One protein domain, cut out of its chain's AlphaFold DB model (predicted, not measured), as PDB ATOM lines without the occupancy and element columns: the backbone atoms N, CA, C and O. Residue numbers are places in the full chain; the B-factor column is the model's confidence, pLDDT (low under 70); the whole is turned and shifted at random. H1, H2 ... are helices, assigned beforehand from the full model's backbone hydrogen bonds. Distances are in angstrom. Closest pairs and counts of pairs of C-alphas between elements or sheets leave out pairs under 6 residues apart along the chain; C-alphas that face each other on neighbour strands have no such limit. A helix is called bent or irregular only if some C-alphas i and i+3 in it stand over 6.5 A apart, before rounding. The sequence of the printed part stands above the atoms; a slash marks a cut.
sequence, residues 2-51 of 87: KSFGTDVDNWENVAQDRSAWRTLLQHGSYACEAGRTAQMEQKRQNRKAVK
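This is residues 2 to 51 of the 87 residues of an uncharacterized protein of Arion vulgaris (UniProt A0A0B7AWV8). Picture a hook: one long helix, H2, is the shank, and at its first end the short helix H1 makes a corner with it, with the stretch from residue 2 to residue 10 folding back over the first half of H2. The other end of H2 sticks out as a bare arm, residues 36 to 51 standing free, of which 36 to 49 belong to H2. The printed part has 50 residues with two named helices, H1 then H2, and no named strand; its class is all helix. It is extended, with a radius of gyration of the C-alphas of 16.0 A, and spans 54 by 19 by 6 A.

Start at Lys 2 and go on to H1, residues 11 to 16. One residue, Asp 17, makes the tight link to H2, residues 18 to 49. The two helices only just touch, with 3 pairs of C-alphas within 8 A, and only at the corner by their link. Look there at the closest C-alphas, those of Ala 15 and Trp 21, 5.3 A apart; H2 touches H1 with residues 20 to 21 alone. Their lines stand at a steep tilt of 41 degrees, and they run opposite ways. In H1 and H2 every O i to N i+4 pair is within hydrogen-bond range.

Find C-alpha 11 at (-32.612, 33.645, -44.740), where H1 begins. Find C-alpha 18 at (-41.146, 38.725, -39.574); from there H2 runs 46.2 A to C-alpha 49 at (-10.348, 16.405, -13.348), and it is not bent.

The C-alphas farthest apart are those of Gln 16 and Lys 51, at 54.1 A. The printed part has no cut. The mean pLDDT of the printed part is 88.5, and no printed residue is under 70.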
ATOM      1  N   LYS A   2     -24.871  31.027 -39.228       70.12
ATOM      2  CA  LYS A   2     -24.773  29.541 -39.221       70.12
ATOM      3  C   LYS A   2     -24.966  28.883 -37.841       70.12
ATOM      4  O   LYS A   2     -25.644  27.873 -37.729       70.12
ATOM      5  N   SER A   3     -24.426  29.487 -36.783       71.38
ATOM      6  CA  SER A   3     -24.556  29.008 -35.397       71.38
ATOM      7  C   SER A   3     -25.967  29.117 -34.798       71.38
ATOM      8  O   SER A   3     -26.220  28.530 -33.755       71.38
ATOM      9  N   PHE A   4     -26.875  29.855 -35.439       77.31
ATOM     10  CA  PHE A   4     -28.264  30.047 -35.011       77.31
ATOM     11  C   PHE A   4     -29.224  29.056 -35.686       77.31
ATOM     12  O   PHE A   4     -30.430  29.159 -35.496       77.31
ATOM     13  N   GLY A   5     -28.716  28.126 -36.506       73.81
ATOM     14  CA  GLY A   5     -29.551  27.182 -37.256       73.81
ATOM     15  C   GLY A   5     -30.343  27.822 -38.403       73.81
ATOM     16  O   GLY A   5     -31.148  27.144 -39.032       73.81
ATOM     17  N   THR A   6     -30.119  29.108 -38.697       79.56
ATOM     18  CA  THR A   6     -30.638  29.769 -39.902       79.56
ATOM     19  C   THR A   6     -29.879  29.274 -41.125       79.56
ATOM     20  O   THR A   6     -28.646  29.389 -41.157       79.56
ATOM     21  N   ASP A   7     -30.606  28.820 -42.142       82.19
ATOM     22  CA  ASP A   7     -30.050  28.647 -43.480       82.19
ATOM     23  C   ASP A   7     -29.576  30.007 -44.017       82.19
ATOM     24  O   ASP A   7     -30.327  30.983 -44.023       82.19
ATOM     25  N   VAL A   8     -28.300  30.081 -44.397       81.19
ATOM     26  CA  VAL A   8     -27.664  31.321 -44.862       81.19
ATOM     27  C   VAL A   8     -28.043  31.632 -46.303       81.19
ATOM     28  O   VAL A   8     -27.976  32.793 -46.684       81.19
ATOM     29  N   ASP A   9     -28.483  30.643 -47.075       85.19
ATOM     30  CA  ASP A   9     -28.844  30.848 -48.479       85.19
ATOM     31  C   ASP A   9     -30.337  31.192 -48.632       85.19
ATOM     32  O   ASP A   9     -30.738  31.817 -49.609       85.19
ATOM     33  N   ASN A  10     -31.158  30.864 -47.626       83.75
ATOM     34  CA  ASN A  10     -32.611  31.068 -47.638       83.75
ATOM     35  C   ASN A  10     -33.125  32.046 -46.558       83.75
ATOM     36  O   ASN A  10     -34.333  32.166 -46.345       83.75
ATOM     37  N   TRP A  11     -32.232  32.753 -45.849       84.94
ATOM     38  CA  TRP A  11     -32.612  33.645 -44.740       84.94
ATOM     39  C   TRP A  11     -33.589  34.750 -45.162       84.94
ATOM     40  O   TRP A  11     -34.450  35.140 -44.379       84.94
ATOM     41  N   GLU A  12     -33.470  35.233 -46.397       87.38
ATOM     42  CA  GLU A  12     -34.240  36.360 -46.922       87.38
ATOM     43  C   GLU A  12     -35.718  35.998 -47.117       87.38
ATOM     44  O   GLU A  12     -36.599  36.795 -46.798       87.38
ATOM     45  N   ASN A  13     -35.995  34.752 -47.520       86.12
ATOM     46  CA  ASN A  13     -37.352  34.212 -47.607       86.12
ATOM     47  C   ASN A  13     -37.978  34.039 -46.219       86.12
ATOM     48  O   ASN A  13     -39.146  34.363 -46.019       86.12
ATOM     49  N   VAL A  14     -37.196  33.589 -45.235       80.94
ATOM     50  CA  VAL A  14     -37.668  33.471 -43.846       80.94
ATOM     51  C   VAL A  14     -37.889  34.855 -43.221       80.94
ATOM     52  O   VAL A  14     -38.796  35.024 -42.414       80.94
ATOM     53  N   ALA A  15     -37.109  35.863 -43.617       84.19
ATOM     54  CA  ALA A  15     -37.246  37.235 -43.132       84.19
ATOM     55  C   ALA A  15     -38.513  37.950 -43.638       84.19
ATOM     56  O   ALA A  15     -38.942  38.916 -43.000       84.19
ATOM     57  N   GLN A  16     -39.127  37.475 -44.732       90.56
ATOM     58  CA  GLN A  16     -40.421  37.984 -45.208       90.56
ATOM     59  C   GLN A  16     -41.525  37.754 -44.168       90.56
ATOM     60  O   GLN A  16     -42.331  38.649 -43.906       90.56
ATOM     61  N   ASP A  17     -41.524  36.593 -43.506       91.31
ATOM     62  CA  ASP A  17     -42.341  36.366 -42.316       91.31
ATOM     63  C   ASP A  17     -41.583  36.823 -41.068       91.31
ATOM     64  O   ASP A  17     -40.871  36.078 -40.387       91.31
ATOM     65  N   ARG A  18     -41.787  38.094 -40.729       89.75
ATOM     66  CA  ARG A  18     -41.146  38.725 -39.574       89.75
ATOM     67  C   ARG A  18     -41.423  37.998 -38.255       89.75
ATOM     68  O   ARG A  18     -40.600  38.090 -37.343       89.75
ATOM     69  N   SER A  19     -42.569  37.332 -38.114       91.25
ATOM     70  CA  SER A  19     -42.917  36.625 -36.881       91.25
ATOM     71  C   SER A  19     -42.124  35.325 -36.754       91.25
ATOM     72  O   SER A  19     -41.443  35.123 -35.744       91.25
ATOM     73  N   ALA A  20     -42.097  34.518 -37.818       87.25
ATOM     74  CA  ALA A  20     -41.290  33.306 -37.900       87.25
ATOM     75  C   ALA A  20     -39.796  33.616 -37.740       87.25
ATOM     76  O   ALA A  20     -39.104  32.946 -36.971       87.25
ATOM     77  N   TRP A  21     -39.315  34.688 -38.376       88.88
ATOM     78  CA  TRP A  21     -37.932  35.145 -38.262       88.88
ATOM     79  C   TRP A  21     -37.515  35.437 -36.815       88.88
ATOM     80  O   TRP A  21     -36.455  35.001 -36.364       88.88
ATOM     81  N   ARG A  22     -38.353  36.154 -36.054       91.31
ATOM     82  CA  ARG A  22     -38.057  36.493 -34.650       91.31
ATOM     83  C   ARG A  22     -38.023  35.259 -33.761       91.31
ATOM     84  O   ARG A  22     -37.096  35.124 -32.966       91.31
ATOM     85  N   THR A  23     -38.999  34.370 -33.918       90.56
ATOM     86  CA  THR A  23     -39.063  33.109 -33.174       90.56
ATOM     87  C   THR A  23     -37.827  32.261 -33.452       90.56
ATOM     88  O   THR A  23     -37.159  31.802 -32.526       90.56
ATOM     89  N   LEU A  24     -37.450  32.126 -34.722       89.38
ATOM     90  CA  LEU A  24     -36.287  31.349 -35.130       89.38
ATOM     91  C   LEU A  24     -34.978  31.949 -34.596       89.38
ATOM     92  O   LEU A  24     -34.144  31.220 -34.062       89.38
ATOM     93  N   LEU A  25     -34.822  33.276 -34.641       89.62
ATOM     94  CA  LEU A  25     -33.681  33.960 -34.024       89.62
ATOM     95  C   LEU A  25     -33.614  33.750 -32.509       89.62
ATOM     96  O   LEU A  25     -32.525  33.549 -31.970       89.62
ATOM     97  N   GLN A  26     -34.752  33.798 -31.815       92.44
ATOM     98  CA  GLN A  26     -34.811  33.581 -30.370       92.44
ATOM     99  C   GLN A  26     -34.424  32.146 -29.998       92.44
ATOM    100  O   GLN A  26     -33.650  31.934 -29.067       92.44
ATOM    101  N   HIS A  27     -34.916  31.154 -30.738       91.44
ATOM    102  CA  HIS A  27     -34.525  29.765 -30.516       91.44
ATOM    103  C   HIS A  27     -33.050  29.529 -30.839       91.44
ATOM    104  O   HIS A  27     -32.338  28.916 -30.042       91.44
ATOM    105  N   GLY A  28     -32.572  30.058 -31.967       91.75
ATOM    106  CA  GLY A  28     -31.173  29.958 -32.366       91.75
ATOM    107  C   GLY A  28     -30.229  30.603 -31.352       91.75
ATOM    108  O   GLY A  28     -29.180  30.040 -31.042       91.75
ATOM    109  N   SER A  29     -30.608  31.755 -30.785       92.19
ATOM    110  CA  SER A  29     -29.799  32.444 -29.775       92.19
ATOM    111  C   SER A  29     -29.740  31.655 -28.473       92.19
ATOM    112  O   SER A  29     -28.649  31.446 -27.940       92.19
ATOM    113  N   TYR A  30     -30.880  31.135 -28.012       94.25
ATOM    114  CA  TYR A  30     -30.946  30.290 -26.827       94.25
ATOM    115  C   TYR A  30     -30.095  29.026 -26.985       94.25
ATOM    116  O   TYR A  30     -29.289  28.711 -26.111       94.25
ATOM    117  N   ALA A  31     -30.213  28.331 -28.120       92.75
ATOM    118  CA  ALA A  31     -29.436  27.127 -28.398       92.75
ATOM    119  C   ALA A  31     -27.925  27.413 -28.460       92.75
ATOM    120  O   ALA A  31     -27.125  26.674 -27.883       92.75
ATOM    121  N   CYS A  32     -27.531  28.512 -29.109       93.12
ATOM    122  CA  CYS A  32     -26.136  28.935 -29.194       93.12
ATOM    123  C   CYS A  32     -25.552  29.247 -27.805       93.12
ATOM    124  O   CYS A  32     -24.466  28.770 -27.464       93.12
ATOM    125  N   GLU A  33     -26.276  30.000 -26.975       94.56
ATOM    126  CA  GLU A  33     -25.853  30.335 -25.610       94.56
ATOM    127  C   GLU A  33     -25.805  29.108 -24.690       94.56
ATOM    128  O   GLU A  33     -24.850  28.941 -23.920       94.56
ATOM    129  N   ALA A  34     -26.781  28.207 -24.806       95.38
ATOM    130  CA  ALA A  34     -26.785  26.940 -24.085       95.38
ATOM    131  C   ALA A  34     -25.556  26.092 -24.452       95.38
ATOM    132  O   ALA A  34     -24.843  25.618 -23.564       95.38
ATOM    133  N   GLY A  35     -25.244  25.972 -25.748       94.88
ATOM    134  CA  GLY A  35     -24.056  25.264 -26.230       94.88
ATOM    135  C   GLY A  35     -22.749  25.889 -25.732       94.88
ATOM    136  O   GLY A  35     -21.861  25.181 -25.252       94.88
ATOM    137  N   ARG A  36     -22.643  27.223 -25.770       95.00
ATOM    138  CA  ARG A  36     -21.483  27.968 -25.252       95.00
ATOM    139  C   ARG A  36     -21.282  27.718 -23.756       95.00
ATOM    140  O   ARG A  36     -20.158  27.469 -23.314       95.00
ATOM    141  N   THR A  37     -22.369  27.733 -22.990       96.69
ATOM    142  CA  THR A  37     -22.358  27.470 -21.546       96.69
ATOM    143  C   THR A  37     -21.935  26.034 -21.248       96.69
ATOM    144  O   THR A  37     -21.022  25.820 -20.447       96.69
ATOM    145  N   ALA A  38     -22.517  25.053 -21.943       96.94
ATOM    146  CA  ALA A  38     -22.166  23.644 -21.795       96.94
ATOM    147  C   ALA A  38     -20.684  23.389 -22.115       96.94
ATOM    148  O   ALA A  38     -19.987  22.724 -21.349       96.94
ATOM    149  N   GLN A  39     -20.162  23.984 -23.192       96.31
ATOM    150  CA  GLN A  39     -18.750  23.851 -23.557       96.31
ATOM    151  C   GLN A  39     -17.822  24.439 -22.482       96.31
ATOM    152  O   GLN A  39     -16.781  23.858 -22.163       96.31
ATOM    153  N   MET A  40     -18.177  25.594 -21.916       95.56
ATOM    154  CA  MET A  40     -17.385  26.231 -20.863       95.56
ATOM    155  C   MET A  40     -17.411  25.434 -19.557       95.56
ATOM    156  O   MET A  40     -16.362  25.295 -18.919       95.56
ATOM    157  N   GLU A  41     -18.559  24.862 -19.191       97.81
ATOM    158  CA  GLU A  41     -18.657  23.993 -18.019       97.81
ATOM    159  C   GLU A  41     -17.880  22.691 -18.233       97.81
ATOM    160  O   GLU A  41     -17.109  22.303 -17.358       97.81
ATOM    161  N   GLN A  42     -17.936  22.089 -19.426       95.50
ATOM    162  CA  GLN A  42     -17.107  20.927 -19.755       95.50
ATOM    163  C   GLN A  42     -15.613  21.250 -19.627       95.50
ATOM    164  O   GLN A  42     -14.857  20.511 -18.995       95.50
ATOM    165  N   LYS A  43     -15.165  22.395 -20.161       94.69
ATOM    166  CA  LYS A  43     -13.774  22.852 -20.001       94.69
ATOM    167  C   LYS A  43     -13.407  23.027 -18.525       94.69
ATOM    168  O   LYS A  43     -12.289  22.698 -18.126       94.69
ATOM    169  N   ARG A  44     -14.321  23.545 -17.701       94.75
ATOM    170  CA  ARG A  44     -14.117  23.698 -16.254       94.75
ATOM    171  C   ARG A  44     -14.017  22.350 -15.545       94.75
ATOM    172  O   ARG A  44     -13.123  22.189 -14.716       94.75
ATOM    173  N   GLN A  45     -14.885  21.401 -15.871       94.31
ATOM    174  CA  GLN A  45     -14.842  20.042 -15.333       94.31
ATOM    175  C   GLN A  45     -13.537  19.343 -15.712       94.31
ATOM    176  O   GLN A  45     -12.870  18.802 -14.835       94.31
ATOM    177  N   ASN A  46     -13.100  19.467 -16.968       91.50
ATOM    178  CA  ASN A  46     -11.820  18.923 -17.419       91.50
ATOM    179  C   ASN A  46     -10.656  19.496 -16.598       91.50
ATOM    180  O   ASN A  46      -9.826  18.735 -16.115       91.50
ATOM    181  N   ARG A  47     -10.626  20.814 -16.345       86.75
ATOM    182  CA  ARG A  47      -9.596  21.430 -15.483       86.75
ATOM    183  C   ARG A  47      -9.615  20.902 -14.047       86.75
ATOM    184  O   ARG A  47      -8.553  20.762 -13.458       86.75
ATOM    185  N   LYS A  48     -10.793  20.612 -13.485       88.56
ATOM    186  CA  LYS A  48     -10.920  20.006 -12.146       88.56
ATOM    187  C   LYS A  48     -10.492  18.537 -12.123       88.56
ATOM    188  O   LYS A  48      -9.993  18.073 -11.105       88.56
ATOM    189  N   ALA A  49     -10.712  17.813 -13.219       84.38
ATOM    190  CA  ALA A  49     -10.348  16.405 -13.348       84.38
ATOM    191  C   ALA A  49      -8.834  16.198 -13.522       84.38
ATOM    192  O   ALA A  49      -8.324  15.126 -13.191       84.38
ATOM    193  N   VAL A  50      -8.104  17.211 -14.009       83.31
ATOM    194  CA  VAL A  50      -6.639  17.171 -14.080       83.31
ATOM    195  C   VAL A  50      -6.071  17.114 -12.663       83.31
ATOM    196  O   VAL A  50      -6.055  18.101 -11.927       83.31
ATOM    197  N   LYS A  51      -5.565  15.940 -12.284       72.12
ATOM    198  CA  LYS A  51      -4.783  15.763 -11.062       72.12
ATOM    199  C   LYS A  51      -3.409  16.393 -11.281       72.12
ATOM    200  O   LYS A  51      -2.594  15.850 -12.023       72.12
TER     201      LYS A  51